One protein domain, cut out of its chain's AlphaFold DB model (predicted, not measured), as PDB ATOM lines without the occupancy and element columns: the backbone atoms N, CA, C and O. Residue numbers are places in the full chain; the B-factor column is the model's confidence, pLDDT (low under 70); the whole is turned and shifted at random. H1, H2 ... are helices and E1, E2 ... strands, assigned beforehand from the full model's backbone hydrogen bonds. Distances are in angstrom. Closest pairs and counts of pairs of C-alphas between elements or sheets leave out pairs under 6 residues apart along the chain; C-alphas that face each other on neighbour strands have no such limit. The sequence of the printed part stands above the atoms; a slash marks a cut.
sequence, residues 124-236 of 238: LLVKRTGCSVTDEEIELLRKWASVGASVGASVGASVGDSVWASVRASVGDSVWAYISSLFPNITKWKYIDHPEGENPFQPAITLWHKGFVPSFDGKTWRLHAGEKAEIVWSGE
ATOM      1  N   LEU A 124     -38.436 -52.992 -11.741       93.69
ATOM      2  CA  LEU A 124     -39.712 -53.643 -11.436       93.69
ATOM      3  C   LEU A 124     -39.746 -55.127 -11.838       93.69
ATOM      4  O   LEU A 124     -40.625 -55.855 -11.384       93.69
ATOM      5  N   LEU A 125     -38.784 -55.582 -12.649       94.25
ATOM      6  CA  LEU A 125     -38.619 -56.987 -13.044       94.25
ATOM      7  C   LEU A 125     -37.507 -57.704 -12.263       94.25
ATOM      8  O   LEU A 125     -37.309 -58.909 -12.435       94.25
ATOM      9  N   VAL A 126     -36.770 -56.995 -11.401       94.19
ATOM     10  CA  VAL A 126     -35.717 -57.598 -10.577       94.19
ATOM     11  C   VAL A 126     -36.353 -58.467  -9.491       94.19
ATOM     12  O   VAL A 126     -37.156 -58.007  -8.677       94.19
ATOM     13  N   LYS A 127     -35.967 -59.749  -9.448       89.88
ATOM     14  CA  LYS A 127     -36.410 -60.676  -8.399       89.88
ATOM     15  C   LYS A 127     -35.748 -60.322  -7.070       89.88
ATOM     16  O   LYS A 127     -34.537 -60.463  -6.916       89.88
ATOM     17  N   ARG A 128     -36.559 -59.912  -6.098       87.00
ATOM     18  CA  ARG A 128     -36.115 -59.636  -4.728       87.00
ATOM     19  C   ARG A 128     -35.881 -60.938  -3.964       87.00
ATOM     20  O   ARG A 128     -36.648 -61.887  -4.085       87.00
ATOM     21  N   THR A 129     -34.827 -60.964  -3.156       76.25
ATOM     22  CA  THR A 129     -34.450 -62.122  -2.331       76.25
ATOM     23  C   THR A 129     -35.170 -62.165  -0.979       76.25
ATOM     24  O   THR A 129     -35.162 -63.206  -0.329       76.25
ATOM     25  N   GLY A 130     -35.817 -61.070  -0.561       75.81
ATOM     26  CA  GLY A 130     -36.531 -60.960   0.716       75.81
ATOM     27  C   GLY A 130     -37.947 -60.398   0.576       75.81
ATOM     28  O   GLY A 130     -38.235 -59.614  -0.329       75.81
ATOM     29  N   CYS A 131     -38.829 -60.791   1.500       74.62
ATOM     30  CA  CYS A 131     -40.224 -60.337   1.532       74.62
ATOM     31  C   CYS A 131     -40.368 -58.891   2.035       74.62
ATOM     32  O   CYS A 131     -41.283 -58.181   1.622       74.62
ATOM     33  N   SER A 132     -39.466 -58.439   2.909       86.50
ATOM     34  CA  SER A 132     -39.486 -57.106   3.518       86.50
ATOM     35  C   SER A 132     -38.319 -56.248   3.038       86.50
ATOM     36  O   SER A 132     -37.306 -56.758   2.565       86.50
ATOM     37  N   VAL A 133     -38.481 -54.932   3.151       93.00
ATOM     38  CA  VAL A 133     -37.377 -53.976   2.991       93.00
ATOM     39  C   VAL A 133     -36.476 -54.054   4.224       93.00
ATOM     40  O   VAL A 133     -36.973 -54.127   5.347       93.00
ATOM     41  N   THR A 134     -35.167 -54.078   4.005       94.50
ATOM     42  CA  THR A 134     -34.138 -54.159   5.054       94.50
ATOM     43  C   THR A 134     -33.726 -52.776   5.565       94.50
ATOM     44  O   THR A 134     -33.884 -51.774   4.868       94.50
ATOM     45  N   ASP A 135     -33.130 -52.711   6.759       94.06
ATOM     46  CA  ASP A 135     -32.585 -51.455   7.297       94.06
ATOM     47  C   ASP A 135     -31.484 -50.866   6.401       94.06
ATOM     48  O   ASP A 135     -31.381 -49.648   6.271       94.06
ATOM     49  N   GLU A 136     -30.706 -51.714   5.720       94.31
ATOM     50  CA  GLU A 136     -29.709 -51.289   4.731       94.31
ATOM     51  C   GLU A 136     -30.352 -50.581   3.530       94.31
ATOM     52  O   GLU A 136     -29.841 -49.572   3.045       94.31
ATOM     53  N   GLU A 137     -31.494 -51.076   3.050       95.62
ATOM     54  CA  GLU A 137     -32.243 -50.462   1.947       95.62
ATOM     55  C   GLU A 137     -32.900 -49.146   2.367       95.62
ATOM     56  O   GLU A 137     -32.912 -48.186   1.593       95.62
ATOM     57  N   ILE A 138     -33.379 -49.063   3.609       95.19
ATOM     58  CA  ILE A 138     -33.863 -47.805   4.189       95.19
ATOM     59  C   ILE A 138     -32.703 -46.810   4.323       95.19
ATOM     60  O   ILE A 138     -32.871 -45.630   4.031       95.19
ATOM     61  N   GLU A 139     -31.510 -47.262   4.701       95.69
ATOM     62  CA  GLU A 139     -30.331 -46.399   4.791       95.69
ATOM     63  C   GLU A 139     -29.872 -45.888   3.416       95.69
ATOM     64  O   GLU A 139     -29.515 -44.718   3.275       95.69
ATOM     65  N   LEU A 140     -29.955 -46.714   2.367       95.50
ATOM     66  CA  LEU A 140     -29.758 -46.254   0.987       95.50
ATOM     67  C   LEU A 140     -30.777 -45.170   0.607       95.50
ATOM     68  O   LEU A 140     -30.409 -44.180  -0.025       95.50
ATOM     69  N   LEU A 141     -32.033 -45.314   1.033       94.81
ATOM     70  CA  LEU A 141     -33.067 -44.303   0.817       94.81
ATOM     71  C   LEU A 141     -32.764 -42.991   1.559       94.81
ATOM     72  O   LEU A 141     -32.940 -41.920   0.981       94.81
ATOM     73  N   ARG A 142     -32.250 -43.056   2.798       93.56
ATOM     74  CA  ARG A 142     -31.796 -41.867   3.550       93.56
ATOM     75  C   ARG A 142     -30.676 -41.135   2.825       93.56
ATOM     76  O   ARG A 142     -30.755 -39.925   2.615       93.56
ATOM     77  N   LYS A 143     -29.660 -41.875   2.380       92.62
ATOM     78  CA  LYS A 143     -28.543 -41.315   1.609       92.62
ATOM     79  C   LYS A 143     -29.037 -40.675   0.314       92.62
ATOM     80  O   LYS A 143     -28.643 -39.552   0.013       92.62
ATOM     81  N   TRP A 144     -29.952 -41.327  -0.402       91.56
ATOM     82  CA  TRP A 144     -30.578 -40.754  -1.595       91.56
ATOM     83  C   TRP A 144     -31.305 -39.430  -1.305       91.56
ATOM     84  O   TRP A 144     -31.081 -38.438  -1.998       91.56
ATOM     85  N   ALA A 145     -32.109 -39.377  -0.241       88.00
ATOM     86  CA  ALA A 145     -32.815 -38.161   0.155       88.00
ATOM     87  C   ALA A 145     -31.862 -36.995   0.472       88.00
ATOM     88  O   ALA A 145     -32.130 -35.855   0.085       88.00
ATOM     89  N   SER A 146     -30.722 -37.278   1.115       85.69
ATOM     90  CA  SER A 146     -29.705 -36.261   1.423       85.69
ATOM     91  C   SER A 146     -29.058 -35.658   0.168       85.69
ATOM     92  O   SER A 146     -28.782 -34.456   0.115       85.69
ATOM     93  N   VAL A 147     -28.887 -36.469  -0.883       81.12
ATOM     94  CA  VAL A 147     -28.355 -36.026  -2.178       81.12
ATOM     95  C   VAL A 147     -29.358 -35.107  -2.872       81.12
ATOM     96  O   VAL A 147     -28.985 -34.016  -3.301       81.12
ATOM     97  N   GLY A 148     -30.641 -35.488  -2.906       71.19
ATOM     98  CA  GLY A 148     -31.710 -34.656  -3.466       71.19
ATOM     99  C   GLY A 148     -31.823 -33.287  -2.785       71.19
ATOM    100  O   GLY A 148     -31.932 -32.268  -3.465       71.19
ATOM    101  N   ALA A 149     -31.710 -33.236  -1.453       65.56
ATOM    102  CA  ALA A 149     -31.695 -31.978  -0.705       65.56
ATOM    103  C   ALA A 149     -30.486 -31.090  -1.061       65.56
ATOM    104  O   ALA A 149     -30.633 -29.878  -1.208       65.56
ATOM    105  N   SER A 150     -29.307 -31.691  -1.250       59.97
ATOM    106  CA  SER A 150     -28.073 -30.973  -1.599       59.97
ATOM    107  C   SER A 150     -28.125 -30.384  -3.014       59.97
ATOM    108  O   SER A 150     -27.764 -29.224  -3.212       59.97
ATOM    109  N   VAL A 151     -28.634 -31.151  -3.987       59.66
ATOM    110  CA  VAL A 151     -28.836 -30.690  -5.373       59.66
ATOM    111  C   VAL A 151     -29.948 -29.640  -5.446       59.66
ATOM    112  O   VAL A 151     -29.790 -28.614  -6.102       59.66
ATOM    113  N   GLY A 152     -31.061 -29.844  -4.738       55.91
ATOM    114  CA  GLY A 152     -32.143 -28.862  -4.660       55.91
ATOM    115  C   GLY A 152     -31.688 -27.530  -4.056       55.91
ATOM    116  O   GLY A 152     -32.069 -26.474  -4.554       55.91
ATOM    117  N   ALA A 153     -30.822 -27.561  -3.038       52.75
ATOM    118  CA  ALA A 153     -30.255 -26.360  -2.427       52.75
ATOM    119  C   ALA A 153     -29.278 -25.614  -3.356       52.75
ATOM    120  O   ALA A 153     -29.280 -24.383  -3.377       52.75
ATOM    121  N   SER A 154     -28.465 -26.328  -4.147       49.28
ATOM    122  CA  SER A 154     -27.513 -25.705  -5.080       49.28
ATOM    123  C   SER A 154     -28.191 -25.153  -6.342       49.28
ATOM    124  O   SER A 154     -27.847 -24.061  -6.804       49.28
ATOM    125  N   VAL A 155     -29.203 -25.855  -6.865       43.59
ATOM    126  CA  VAL A 155     -29.982 -25.440  -8.045       43.59
ATOM    127  C   VAL A 155     -31.026 -24.374  -7.689       43.59
ATOM    128  O   VAL A 155     -31.182 -23.403  -8.429       43.59
ATOM    129  N   GLY A 156     -31.680 -24.473  -6.526       37.72
ATOM    130  CA  GLY A 156     -32.646 -23.477  -6.039       37.72
ATOM    131  C   GLY A 156     -32.032 -22.100  -5.752       37.72
ATOM    132  O   GLY A 156     -32.734 -21.093  -5.778       37.72
ATOM    133  N   ALA A 157     -30.712 -22.028  -5.554       41.22
ATOM    134  CA  ALA A 157     -29.974 -20.769  -5.463       41.22
ATOM    135  C   ALA A 157     -29.702 -20.108  -6.833       41.22
ATOM    136  O   ALA A 157     -29.253 -18.963  -6.871       41.22
ATOM    137  N   SER A 158     -29.943 -20.801  -7.954       39.25
ATOM    138  CA  SER A 158     -29.598 -20.319  -9.301       39.25
ATOM    139  C   SER A 158     -30.732 -20.367 -10.336       39.25
ATOM    140  O   SER A 158     -30.620 -19.685 -11.354       39.25
ATOM    141  N   VAL A 159     -31.856 -21.047 -10.079       31.75
ATOM    142  CA  VAL A 159     -33.090 -20.920 -10.877       31.75
ATOM    143  C   VAL A 159     -34.311 -20.997  -9.959       31.75
ATOM    144  O   VAL A 159     -34.519 -21.991  -9.266       31.75
ATOM    145  N   GLY A 160     -35.110 -19.927  -9.958       33.69
ATOM    146  CA  GLY A 160     -36.367 -19.833  -9.222       33.69
ATOM    147  C   GLY A 160     -37.503 -20.633  -9.866       33.69
ATOM    148  O   GLY A 160     -37.662 -20.636 -11.085       33.69
ATOM    149  N   ASP A 161     -38.275 -21.269  -8.985       35.78
ATOM    150  CA  ASP A 161     -39.650 -21.758  -9.092       35.78
ATOM    151  C   ASP A 161     -40.091 -22.484 -10.370       35.78
ATOM    152  O   ASP A 161     -40.570 -21.890 -11.334       35.78
ATOM    153  N   SER A 162     -40.161 -23.816 -10.288       36.53
ATOM    154  CA  SER A 162     -41.391 -24.520 -10.687       36.53
ATOM    155  C   SER A 162     -41.507 -25.870  -9.975       36.53
ATOM    156  O   SER A 162     -40.878 -26.858 -10.348       36.53
ATOM    157  N   VAL A 163     -42.358 -25.923  -8.949       38.69
ATOM    158  CA  VAL A 163     -42.839 -27.168  -8.339       38.69
ATOM    159  C   VAL A 163     -43.726 -27.873  -9.365       38.69
ATOM    160  O   VAL A 163     -44.905 -27.551  -9.510       38.69
ATOM    161  N   TRP A 164     -43.160 -28.817 -10.115       28.88
ATOM    162  CA  TRP A 164     -43.913 -29.653 -11.044       28.88
ATOM    163  C   TRP A 164     -43.672 -31.133 -10.731       28.88
ATOM    164  O   TRP A 164     -42.577 -31.655 -10.895       28.88
ATOM    165  N   ALA A 165     -44.743 -31.807 -10.303       36.78
ATOM    166  CA  ALA A 165     -44.917 -33.260 -10.314       36.78
ATOM    167  C   ALA A 165     -43.987 -34.098  -9.407       36.78
ATOM    168  O   ALA A 165     -43.093 -34.774  -9.893       36.78
ATOM    169  N   SER A 166     -44.290 -34.205  -8.110       42.59
ATOM    170  CA  SER A 166     -43.572 -35.066  -7.143       42.59
ATOM    171  C   SER A 166     -43.428 -36.546  -7.562       42.59
ATOM    172  O   SER A 166     -42.410 -37.177  -7.272       42.59
ATOM    173  N   VAL A 167     -44.385 -37.093  -8.326       36.56
ATOM    174  CA  VAL A 167     -44.316 -38.470  -8.864       36.56
ATOM    175  C   VAL A 167     -43.486 -38.565 -10.154       36.56
ATOM    176  O   VAL A 167     -42.742 -39.529 -10.317       36.56
ATOM    177  N   ARG A 168     -43.549 -37.573 -11.062       38.72
ATOM    178  CA  ARG A 168     -42.674 -37.552 -12.260       38.72
ATOM    179  C   ARG A 168     -41.242 -37.141 -11.919       38.72
ATOM    180  O   ARG A 168     -40.332 -37.613 -12.588       38.72
ATOM    181  N   ALA A 169     -41.055 -36.318 -10.890       55.38
ATOM    182  CA  ALA A 169     -39.756 -35.886 -10.394       55.38
ATOM    183  C   ALA A 169     -39.016 -37.064  -9.755       55.38
ATOM    184  O   ALA A 169     -37.981 -37.449 -10.267       55.38
ATOM    185  N   SER A 170     -39.603 -37.753  -8.765       58.91
ATOM    186  CA  SER A 170     -38.895 -38.842  -8.061       58.91
ATOM    187  C   SER A 170     -38.515 -40.024  -8.972       58.91
ATOM    188  O   SER A 170     -37.420 -40.584  -8.867       58.91
ATOM    189  N   VAL A 171     -39.418 -40.405  -9.888       61.66
ATOM    190  CA  VAL A 171     -39.133 -41.450 -10.888       61.66
ATOM    191  C   VAL A 171     -38.102 -40.948 -11.897       61.66
ATOM    192  O   VAL A 171     -37.175 -41.682 -12.227       61.66
ATOM    193  N   GLY A 172     -38.224 -39.695 -12.347       70.06
ATOM    194  CA  GLY A 172     -37.243 -39.046 -13.214       70.06
ATOM    195  C   GLY A 172     -35.848 -39.012 -12.591       70.06
ATOM    196  O   GLY A 172     -34.886 -39.377 -13.255       70.06
ATOM    197  N   ASP A 173     -35.737 -38.673 -11.309       79.56
ATOM    198  CA  ASP A 173     -34.468 -38.596 -10.585       79.56
ATOM    199  C   ASP A 173     -33.816 -39.976 -10.443       79.56
ATOM    200  O   ASP A 173     -32.609 -40.118 -10.626       79.56
ATOM    201  N   SER A 174     -34.620 -41.017 -10.194       81.12
ATOM    202  CA  SER A 174     -34.141 -42.405 -10.160       81.12
ATOM    203  C   SER A 174     -33.639 -42.866 -11.532       81.12
ATOM    204  O   SER A 174     -32.623 -43.551 -11.622       81.12
ATOM    205  N   VAL A 175     -34.316 -42.453 -12.609       84.81
ATOM    206  CA  VAL A 175     -33.870 -42.705 -13.986       84.81
ATOM    207  C   VAL A 175     -32.578 -41.944 -14.282       84.81
ATOM    208  O   VAL A 175     -31.650 -42.539 -14.813       84.81
ATOM    209  N   TRP A 176     -32.456 -40.667 -13.908       85.62
ATOM    210  CA  TRP A 176     -31.216 -39.903 -14.090       85.62
ATOM    211  C   TRP A 176     -30.047 -40.509 -13.316       85.62
ATOM    212  O   TRP A 176     -28.959 -40.659 -13.876       85.62
ATOM    213  N   ALA A 177     -30.283 -40.929 -12.070       90.62
ATOM    214  CA  ALA A 177     -29.320 -41.680 -11.276       90.62
ATOM    215  C   ALA A 177     -28.897 -42.961 -12.008       90.62
ATOM    216  O   ALA A 177     -27.707 -43.202 -12.194       90.62
ATOM    217  N   TYR A 178     -29.851 -43.743 -12.511       93.25
ATOM    218  CA  TYR A 178     -29.559 -44.947 -13.282       93.25
ATOM    219  C   TYR A 178     -28.731 -44.665 -14.546       93.25
ATOM    220  O   TYR A 178     -27.684 -45.280 -14.742       93.25
ATOM    221  N   ILE A 179     -29.132 -43.689 -15.364       91.75
ATOM    222  CA  ILE A 179     -28.415 -43.299 -16.588       91.75
ATOM    223  C   ILE A 179     -26.994 -42.833 -16.269       91.75
ATOM    224  O   ILE A 179     -26.059 -43.181 -16.988       91.75
ATOM    225  N   SER A 180     -26.798 -42.112 -15.164       92.56
ATOM    226  CA  SER A 180     -25.470 -41.685 -14.717       92.56
ATOM    227  C   SER A 180     -24.518 -42.870 -14.477       92.56
ATOM    228  O   SER A 180     -23.318 -42.761 -14.726       92.56
ATOM    229  N   SER A 181     -25.051 -44.031 -14.072       94.75
ATOM    230  CA  SER A 181     -24.273 -45.255 -13.837       94.75
ATOM    231  C   SER A 181     -23.743 -45.909 -15.118       94.75
ATOM    232  O   SER A 181     -22.827 -46.735 -15.046       94.75
ATOM    233  N   LEU A 182     -24.285 -45.536 -16.286       95.50
ATOM    234  CA  LEU A 182     -23.822 -46.020 -17.587       95.50
ATOM    235  C   LEU A 182     -22.505 -45.361 -18.012       95.50
ATOM    236  O   LEU A 182     -21.822 -45.891 -18.883       95.50
ATOM    237  N   PHE A 183     -22.116 -44.246 -17.391       95.06
ATOM    238  CA  PHE A 183     -20.933 -43.463 -17.753       95.06
ATOM    239  C   PHE A 183     -19.892 -43.467 -16.618       95.06
ATOM    240  O   PHE A 183     -19.692 -42.446 -15.957       95.06
ATOM    241  N   PRO A 184     -19.183 -44.590 -16.388       92.44
ATOM    242  CA  PRO A 184     -18.262 -44.743 -15.256       92.44
ATOM    243  C   PRO A 184     -17.046 -43.803 -15.313       92.44
ATOM    244  O   PRO A 184     -16.361 -43.621 -14.314       92.44
ATOM    245  N   ASN A 185     -16.776 -43.195 -16.470       91.31
ATOM    246  CA  ASN A 185     -15.663 -42.267 -16.660       91.31
ATOM    247  C   ASN A 185     -15.972 -40.831 -16.193       91.31
ATOM    248  O   ASN A 185     -15.088 -39.974 -16.228       91.31
ATOM    249  N   ILE A 186     -17.206 -40.541 -15.760       89.75
ATOM    250  CA  ILE A 186     -17.540 -39.256 -15.138       89.75
ATOM    251  C   ILE A 186     -17.031 -39.272 -13.695       89.75
ATOM    252  O   ILE A 186     -17.679 -39.804 -12.798       89.75
ATOM    253  N   THR A 187     -15.866 -38.665 -13.469       89.12
ATOM    254  CA  THR A 187     -15.254 -38.587 -12.132       89.12
ATOM    255  C   THR A 187     -15.577 -37.293 -11.390       89.12
ATOM    256  O   THR A 187     -15.473 -37.251 -10.166       89.12
ATOM    257  N   LYS A 188     -15.975 -36.235 -12.110       87.75
ATOM    258  CA  LYS A 188     -16.261 -34.906 -11.550       87.75
ATOM    259  C   LYS A 188     -17.709 -34.506 -11.800       87.75
ATOM    260  O   LYS A 188     -18.105 -34.269 -12.941       87.75
ATOM    261  N   TRP A 189     -18.462 -34.357 -10.717       85.12
ATOM    262  CA  TRP A 189     -19.861 -33.940 -10.731       85.12
ATOM    263  C   TRP A 189     -19.963 -32.457 -10.381       85.12
ATOM    264  O   TRP A 189     -19.451 -32.009  -9.361       85.12
ATOM    265  N   LYS A 190     -20.588 -31.665 -11.256       80.88
ATOM    266  CA  LYS A 190     -20.794 -30.232 -11.000       80.88
ATOM    267  C   LYS A 190     -21.981 -30.035 -10.054       80.88
ATOM    268  O   LYS A 190     -22.933 -30.806 -10.100       80.88
ATOM    269  N   TYR A 191     -21.943 -28.956  -9.271       78.75
ATOM    270  CA  TYR A 191     -23.045 -28.487  -8.410       78.75
ATOM    271  C   TYR A 191     -23.395 -29.379  -7.211       78.75
ATOM    272  O   TYR A 191     -24.407 -29.147  -6.550       78.75
ATOM    273  N   ILE A 192     -22.545 -30.355  -6.902       79.31
ATOM    274  CA  ILE A 192     -22.646 -31.194  -5.714       79.31
ATOM    275  C   ILE A 192     -21.253 -31.363  -5.108       79.31
ATOM    276  O   ILE A 192     -20.291 -31.619  -5.830       79.31
ATOM    277  N   ASP A 193     -21.146 -31.175  -3.794       83.06
ATOM    278  CA  ASP A 193     -19.927 -31.491  -3.051       83.06
ATOM    279  C   ASP A 193     -19.909 -32.998  -2.775       83.06
ATOM    280  O   ASP A 193     -20.728 -33.516  -2.012       83.06
ATOM    281  N   HIS A 194     -19.050 -33.720  -3.489       82.94
ATOM    282  CA  HIS A 194     -18.967 -35.174  -3.434       82.94
ATOM    283  C   HIS A 194     -17.538 -35.632  -3.759       82.94
ATOM    284  O   HIS A 194     -16.879 -34.983  -4.579       82.94
ATOM    285  N   PRO A 195     -17.043 -36.730  -3.151       87.56
ATOM    286  CA  PRO A 195     -15.722 -37.265  -3.458       87.56
ATOM    287  C   PRO A 195     -15.507 -37.501  -4.959       87.56
ATOM    288  O   PRO A 195     -16.366 -38.043  -5.656       87.56
ATOM    289  N   GLU A 196     -14.339 -37.096  -5.463       88.44
ATOM    290  CA  GLU A 196     -13.969 -37.333  -6.860       88.44
ATOM    291  C   GLU A 196     -13.876 -38.839  -7.140       88.44
ATOM    292  O   GLU A 196     -13.279 -39.595  -6.376       88.44
ATOM    293  N   GLY A 197     -14.450 -39.264  -8.266       85.81
ATOM    294  CA  GLY A 197     -14.490 -40.670  -8.674       85.81
ATOM    295  C   GLY A 197     -15.675 -41.461  -8.117       85.81
ATOM    296  O   GLY A 197     -15.921 -42.567  -8.595       85.81
ATOM    297  N   GLU A 198     -16.444 -40.902  -7.180       89.31
ATOM    298  CA  GLU A 198     -17.701 -41.494  -6.725       89.31
ATOM    299  C   GLU A 198     -18.892 -40.896  -7.487       89.31
ATOM    300  O   GLU A 198     -18.921 -39.712  -7.836       89.31
ATOM    301  N   ASN A 199     -19.885 -41.736  -7.784       91.12
ATOM    302  CA  ASN A 199     -21.143 -41.263  -8.341       91.12
ATOM    303  C   ASN A 199     -22.056 -40.823  -7.179       91.12
ATOM    304  O   ASN A 199     -22.471 -41.677  -6.391       91.12
ATOM    305  N   PRO A 200     -22.440 -39.538  -7.082       91.00
ATOM    306  CA  PRO A 200     -23.247 -39.033  -5.972       91.00
ATOM    307  C   PRO A 200     -24.614 -39.710  -5.865       91.00
ATOM    308  O   PRO A 200     -25.223 -39.732  -4.799       91.00
ATOM    309  N   PHE A 201     -25.103 -40.301  -6.955       92.38
ATOM    310  CA  PHE A 201     -26.398 -40.961  -7.020       92.38
ATOM    311  C   PHE A 201     -26.316 -42.472  -6.747       92.38
ATOM    312  O   PHE A 201     -27.311 -43.186  -6.904       92.38
ATOM    313  N   GLN A 202     -25.158 -42.973  -6.292       94.81
ATOM    314  CA  GLN A 202     -24.935 -44.390  -5.991       94.81
ATOM    315  C   GLN A 202     -26.003 -45.025  -5.081       94.81
ATOM    316  O   GLN A 202     -26.356 -46.185  -5.330       94.81
ATOM    317  N   PRO A 203     -26.578 -44.334  -4.074       94.62
ATOM    318  CA  PRO A 203     -27.663 -44.909  -3.285       94.62
ATOM    319  C   PRO A 203     -28.903 -45.267  -4.123       94.62
ATOM    320  O   PRO A 203     -29.407 -46.384  -4.012       94.62
ATOM    321  N   ALA A 204     -29.343 -44.376  -5.018       93.94
ATOM    322  CA  ALA A 204     -30.465 -44.637  -5.923       93.94
ATOM    323  C   ALA A 204     -30.127 -45.699  -6.976       93.94
ATOM    324  O   ALA A 204     -30.952 -46.569  -7.241       93.94
ATOM    325  N   ILE A 205     -28.904 -45.691  -7.514       95.31
ATOM    326  CA  ILE A 205     -28.417 -46.730  -8.439       95.31
ATOM    327  C   ILE A 205     -28.473 -48.107  -7.763       95.31
ATOM    328  O   ILE A 205     -28.971 -49.078  -8.329       95.31
ATOM    329  N   THR A 206     -28.010 -48.194  -6.517       96.31
ATOM    330  CA  THR A 206     -28.030 -49.445  -5.746       96.31
ATOM    331  C   THR A 206     -29.458 -49.918  -5.482       96.31
ATOM    332  O   THR A 206     -29.747 -51.104  -5.638       96.31
ATOM    333  N   LEU A 207     -30.367 -49.003  -5.127       95.62
ATOM    334  CA  LEU A 207     -31.793 -49.309  -4.981       95.62
ATOM    335  C   LEU A 207     -32.402 -49.815  -6.298       95.62
ATOM    336  O   LEU A 207     -33.102 -50.828  -6.284       95.62
ATOM    337  N   TRP A 208     -32.074 -49.186  -7.428       95.50
ATOM    338  CA  TRP A 208     -32.536 -49.581  -8.761       95.50
ATOM    339  C   TRP A 208     -32.135 -51.023  -9.096       95.50
ATOM    340  O   TRP A 208     -32.985 -51.850  -9.423       95.50
ATOM    341  N   HIS A 209     -30.859 -51.375  -8.916       95.88
ATOM    342  CA  HIS A 209     -30.375 -52.744  -9.142       95.88
ATOM    343  C   HIS A 209     -30.920 -53.769  -8.139       95.88
ATOM    344  O   HIS A 209     -30.975 -54.956  -8.455       95.88
ATOM    345  N   LYS A 210     -31.353 -53.331  -6.951       95.25
ATOM    346  CA  LYS A 210     -32.078 -54.160  -5.973       95.25
ATOM    347  C   LYS A 210     -33.575 -54.306  -6.287       95.25
ATOM    348  O   LYS A 210     -34.263 -55.066  -5.608       95.25
ATOM    349  N   GLY A 211     -34.075 -53.614  -7.308       95.19
ATOM    350  CA  GLY A 211     -35.467 -53.681  -7.741       95.19
ATOM    351  C   GLY A 211     -36.406 -52.709  -7.036       95.19
ATOM    352  O   GLY A 211     -37.602 -52.981  -6.920       95.19
ATOM    353  N   PHE A 212     -35.870 -51.592  -6.543       94.50
ATOM    354  CA  PHE A 212     -36.644 -50.543  -5.895       94.50
ATOM    355  C   PHE A 212     -36.680 -49.262  -6.719       94.50
ATOM    356  O   PHE A 212     -35.674 -48.836  -7.284       94.50
ATOM    357  N   VAL A 213     -37.835 -48.602  -6.701       93.69
ATOM    358  CA  VAL A 213     -38.005 -47.233  -7.195       93.69
ATOM    359  C   VAL A 213     -38.480 -46.361  -6.032       93.69
ATOM    360  O   VAL A 213     -39.578 -46.595  -5.519       93.69
ATOM    361  N   PRO A 214     -37.677 -45.394  -5.558       92.81
ATOM    362  CA  PRO A 214     -38.090 -44.496  -4.489       92.81
ATOM    363  C   PRO A 214     -39.075 -43.425  -4.980       92.81
ATOM    364  O   PRO A 214     -38.989 -42.945  -6.110       92.81
ATOM    365  N   SER A 215     -40.000 -43.009  -4.114       89.88
ATOM    366  CA  SER A 215     -40.847 -41.832  -4.341       89.88
ATOM    367  C   SER A 215     -41.029 -40.999  -3.075       89.88
ATOM    368  O   SER A 215     -41.008 -41.530  -1.963       89.88
ATOM    369  N   PHE A 216     -41.214 -39.688  -3.248       88.06
ATOM    370  CA  PHE A 216     -41.456 -38.741  -2.162       88.06
ATOM    371  C   PHE A 216     -42.590 -37.783  -2.528       88.06
ATOM    372  O   PHE A 216     -42.615 -37.228  -3.625       88.06
ATOM    373  N   ASP A 217     -43.540 -37.578  -1.616       82.25
ATOM    374  CA  ASP A 217     -44.692 -36.687  -1.832       82.25
ATOM    375  C   ASP A 217     -44.590 -35.336  -1.107       82.25
ATOM    376  O   ASP A 217     -45.560 -34.583  -1.077       82.25
ATOM    377  N   GLY A 218     -43.426 -35.021  -0.530       82.81
ATOM    378  CA  GLY A 218     -43.219 -33.837   0.308       82.81
ATOM    379  C   GLY A 218     -43.310 -34.122   1.808       82.81
ATOM    380  O   GLY A 218     -42.859 -33.299   2.603       82.81
ATOM    381  N   LYS A 219     -43.839 -35.287   2.207       85.44
ATOM    382  CA  LYS A 219     -43.927 -35.705   3.613       85.44
ATOM    383  C   LYS A 219     -43.409 -37.122   3.841       85.44
ATOM    384  O   LYS A 219     -42.642 -37.353   4.770       85.44
ATOM    385  N   THR A 220     -43.803 -38.057   2.987       89.50
ATOM    386  CA  THR A 220     -43.569 -39.486   3.177       89.50
ATOM    387  C   THR A 220     -42.755 -40.048   2.025       89.50
ATOM    388  O   THR A 220     -43.085 -39.854   0.851       89.50
ATOM    389  N   TRP A 221     -41.714 -40.800   2.370       93.19
ATOM    390  CA  TRP A 221     -40.947 -41.591   1.420       93.19
ATOM    391  C   TRP A 221     -41.570 -42.968   1.233       93.19
ATOM    392  O   TRP A 221     -42.130 -43.545   2.169       93.19
ATOM    393  N   ARG A 222     -41.467 -43.507   0.019       93.88
ATOM    394  CA  ARG A 222     -41.939 -44.846  -0.339       93.88
ATOM    395  C   ARG A 222     -40.899 -45.573  -1.174       93.88
ATOM    396  O   ARG A 222     -40.197 -44.947  -1.963       93.88
ATOM    397  N   LEU A 223     -40.854 -46.895  -1.039       94.38
ATOM    398  CA  LEU A 223     -40.173 -47.779  -1.982       94.38
ATOM    399  C   LEU A 223     -41.214 -48.593  -2.740       94.38
ATOM    400  O   LEU A 223     -42.074 -49.233  -2.130       94.38
ATOM    401  N   HIS A 224     -41.106 -48.566  -4.063       94.00
ATOM    402  CA  HIS A 224     -41.929 -49.343  -4.977       94.00
ATOM    403  C   HIS A 224     -41.150 -50.544  -5.502       94.00
ATOM    404  O   HIS A 224     -39.960 -50.408  -5.786       94.00
ATOM    405  N   ALA A 225     -41.805 -51.694  -5.659       93.88
ATOM    406  CA  ALA A 225     -41.193 -52.887  -6.243       93.88
ATOM    407  C   ALA A 225     -42.209 -53.766  -6.989       93.88
ATOM    408  O   ALA A 225     -43.421 -53.656  -6.795       93.88
ATOM    409  N   GLY A 226     -41.684 -54.676  -7.814       92.50
ATOM    410  CA  GLY A 226     -42.467 -55.640  -8.586       92.50
ATOM    411  C   GLY A 226     -43.186 -55.028  -9.788       92.50
ATOM    412  O   GLY A 226     -43.313 -53.812  -9.911       92.50
ATOM    413  N   GLU A 227     -43.697 -55.884 -10.671       93.19
ATOM    414  CA  GLU A 227     -44.312 -55.499 -11.954       93.19
ATOM    415  C   GLU A 227     -45.452 -54.479 -11.821       93.19
ATOM    416  O   GLU A 227     -45.675 -53.669 -12.717       93.19
ATOM    417  N   LYS A 228     -46.158 -54.495 -10.687       91.69
ATOM    418  CA  LYS A 228     -47.267 -53.582 -10.380       91.69
ATOM    419  C   LYS A 228     -46.832 -52.293  -9.670       91.69
ATOM    420  O   LYS A 228     -47.694 -51.492  -9.314       91.69
ATOM    421  N   ALA A 229     -45.529 -52.093  -9.453       90.88
ATOM    422  CA  ALA A 229     -44.955 -50.966  -8.713       90.88
ATOM    423  C   ALA A 229     -45.600 -50.760  -7.325       90.88
ATOM    424  O   ALA A 229     -45.894 -49.634  -6.907       90.88
ATOM    425  N   GLU A 230     -45.835 -51.861  -6.610       93.44
ATOM    426  CA  GLU A 230     -46.496 -51.858  -5.305       93.44
ATOM    427  C   GLU A 230     -45.621 -51.164  -4.261       93.44
ATOM    428  O   GLU A 230     -44.399 -51.307  -4.265       93.44
ATOM    429  N   ILE A 231     -46.250 -50.424  -3.346       94.00
ATOM    430  CA  ILE A 231     -45.553 -49.831  -2.204       94.00
ATOM    431  C   ILE A 231     -45.194 -50.962  -1.242       94.00
ATOM    432  O   ILE A 231     -46.068 -51.545  -0.606       94.00
ATOM    433  N   VAL A 232     -43.901 -51.250  -1.126       94.44
ATOM    434  CA  VAL A 232     -43.371 -52.307  -0.246       94.44
ATOM    435  C   VAL A 232     -42.780 -51.753   1.047       94.44
ATOM    436  O   VAL A 232     -42.503 -52.508   1.976       94.44
ATOM    437  N   TRP A 233     -42.611 -50.432   1.120       95.81
ATOM    438  CA  TRP A 233     -42.280 -49.704   2.338       95.81
ATOM    439  C   TRP A 233     -42.733 -48.247   2.225       95.81
ATOM    440  O   TRP A 233     -42.683 -47.660   1.141       95.81
ATOM    441  N   SER A 234     -43.146 -47.658   3.346       95.12
ATOM    442  CA  SER A 234     -43.424 -46.227   3.456       95.12
ATOM    443  C   SER A 234     -43.072 -45.715   4.844       95.12
ATOM    444  O   SER A 234     -43.396 -46.374   5.833       95.12
ATOM    445  N   GLY A 235     -42.500 -44.520   4.928       93.62
ATOM    446  CA  GLY A 235     -42.175 -43.904   6.206       93.62
ATOM    447  C   GLY A 235     -41.575 -42.515   6.068       93.62
ATOM    448  O   GLY A 235     -41.249 -42.050   4.974       93.62
ATOM    449  N   GLU A 236     -41.434 -41.849   7.206       92.25
ATOM    450  CA  GLU A 236     -40.623 -40.643   7.314       92.25
ATOM    451  C   GLU A 236     -39.164 -41.057   7.515       92.25
ATOM    452  O   GLU A 236     -38.853 -41.912   8.349       92.25
TER     453      GLU A 236
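This is residues 124 to 236 of the 238 residues of an uncharacterized protein of Syntrophomonadaceae bacterium (UniProt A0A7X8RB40). A small sheet, E1, E2 and E3, has helices H1 and H3 over one face, making two layers; long H1 runs out past the sheet, and H2 only grazes the sheet, with its residues 166 to 175 near edge strand E1. Residues 156 to 164 stick out. The 113 printed residues hold H1, H2, H3, E1, E2, E3 in that order, mixed in class; the strands form a meander, each the antiparallel neighbour of the one before. The whole is compact, radius of gyration of the C-alphas 14.3 A, spanning 41 by 32 by 22 A.

H1, residues 135 to 156, is on the sheet of E1, 213 to 216, E2, 221 to 225, and E3, 230 to 235, at a height over the sheet of 10.0 A. H2, residues 166 to 180, only grazes it; the closest C-alphas of H2 and E1 are Ser 170 and Ser 215, 5.2 A. H3, residues 202 to 209, touches H1 at a steep tilt of 54 degrees, with residues 137 to 144 of H1 alone; closest C-alphas Leu 140 and Pro 203, 4.9 A. Hairpins E1-E2 and E2-E3 have N 213 and O 224, and N 223 and O 233, within hydrogen-bond range, 2.9 A each. Every O i to N i+4 pair is within range in H1, H2 and H3.

H1 begins at C-alpha 135 (-32.585, -51.455, 7.297) and is 31.0 A long, H2 20.7 A. E3, 14.6 A, ends at C-alpha 235 (-42.175, -43.904, 6.206).

The printed part has no cut. The link from H2 to H3 is long, 21 residues. Residues 149 to 171 have pLDDT under 70.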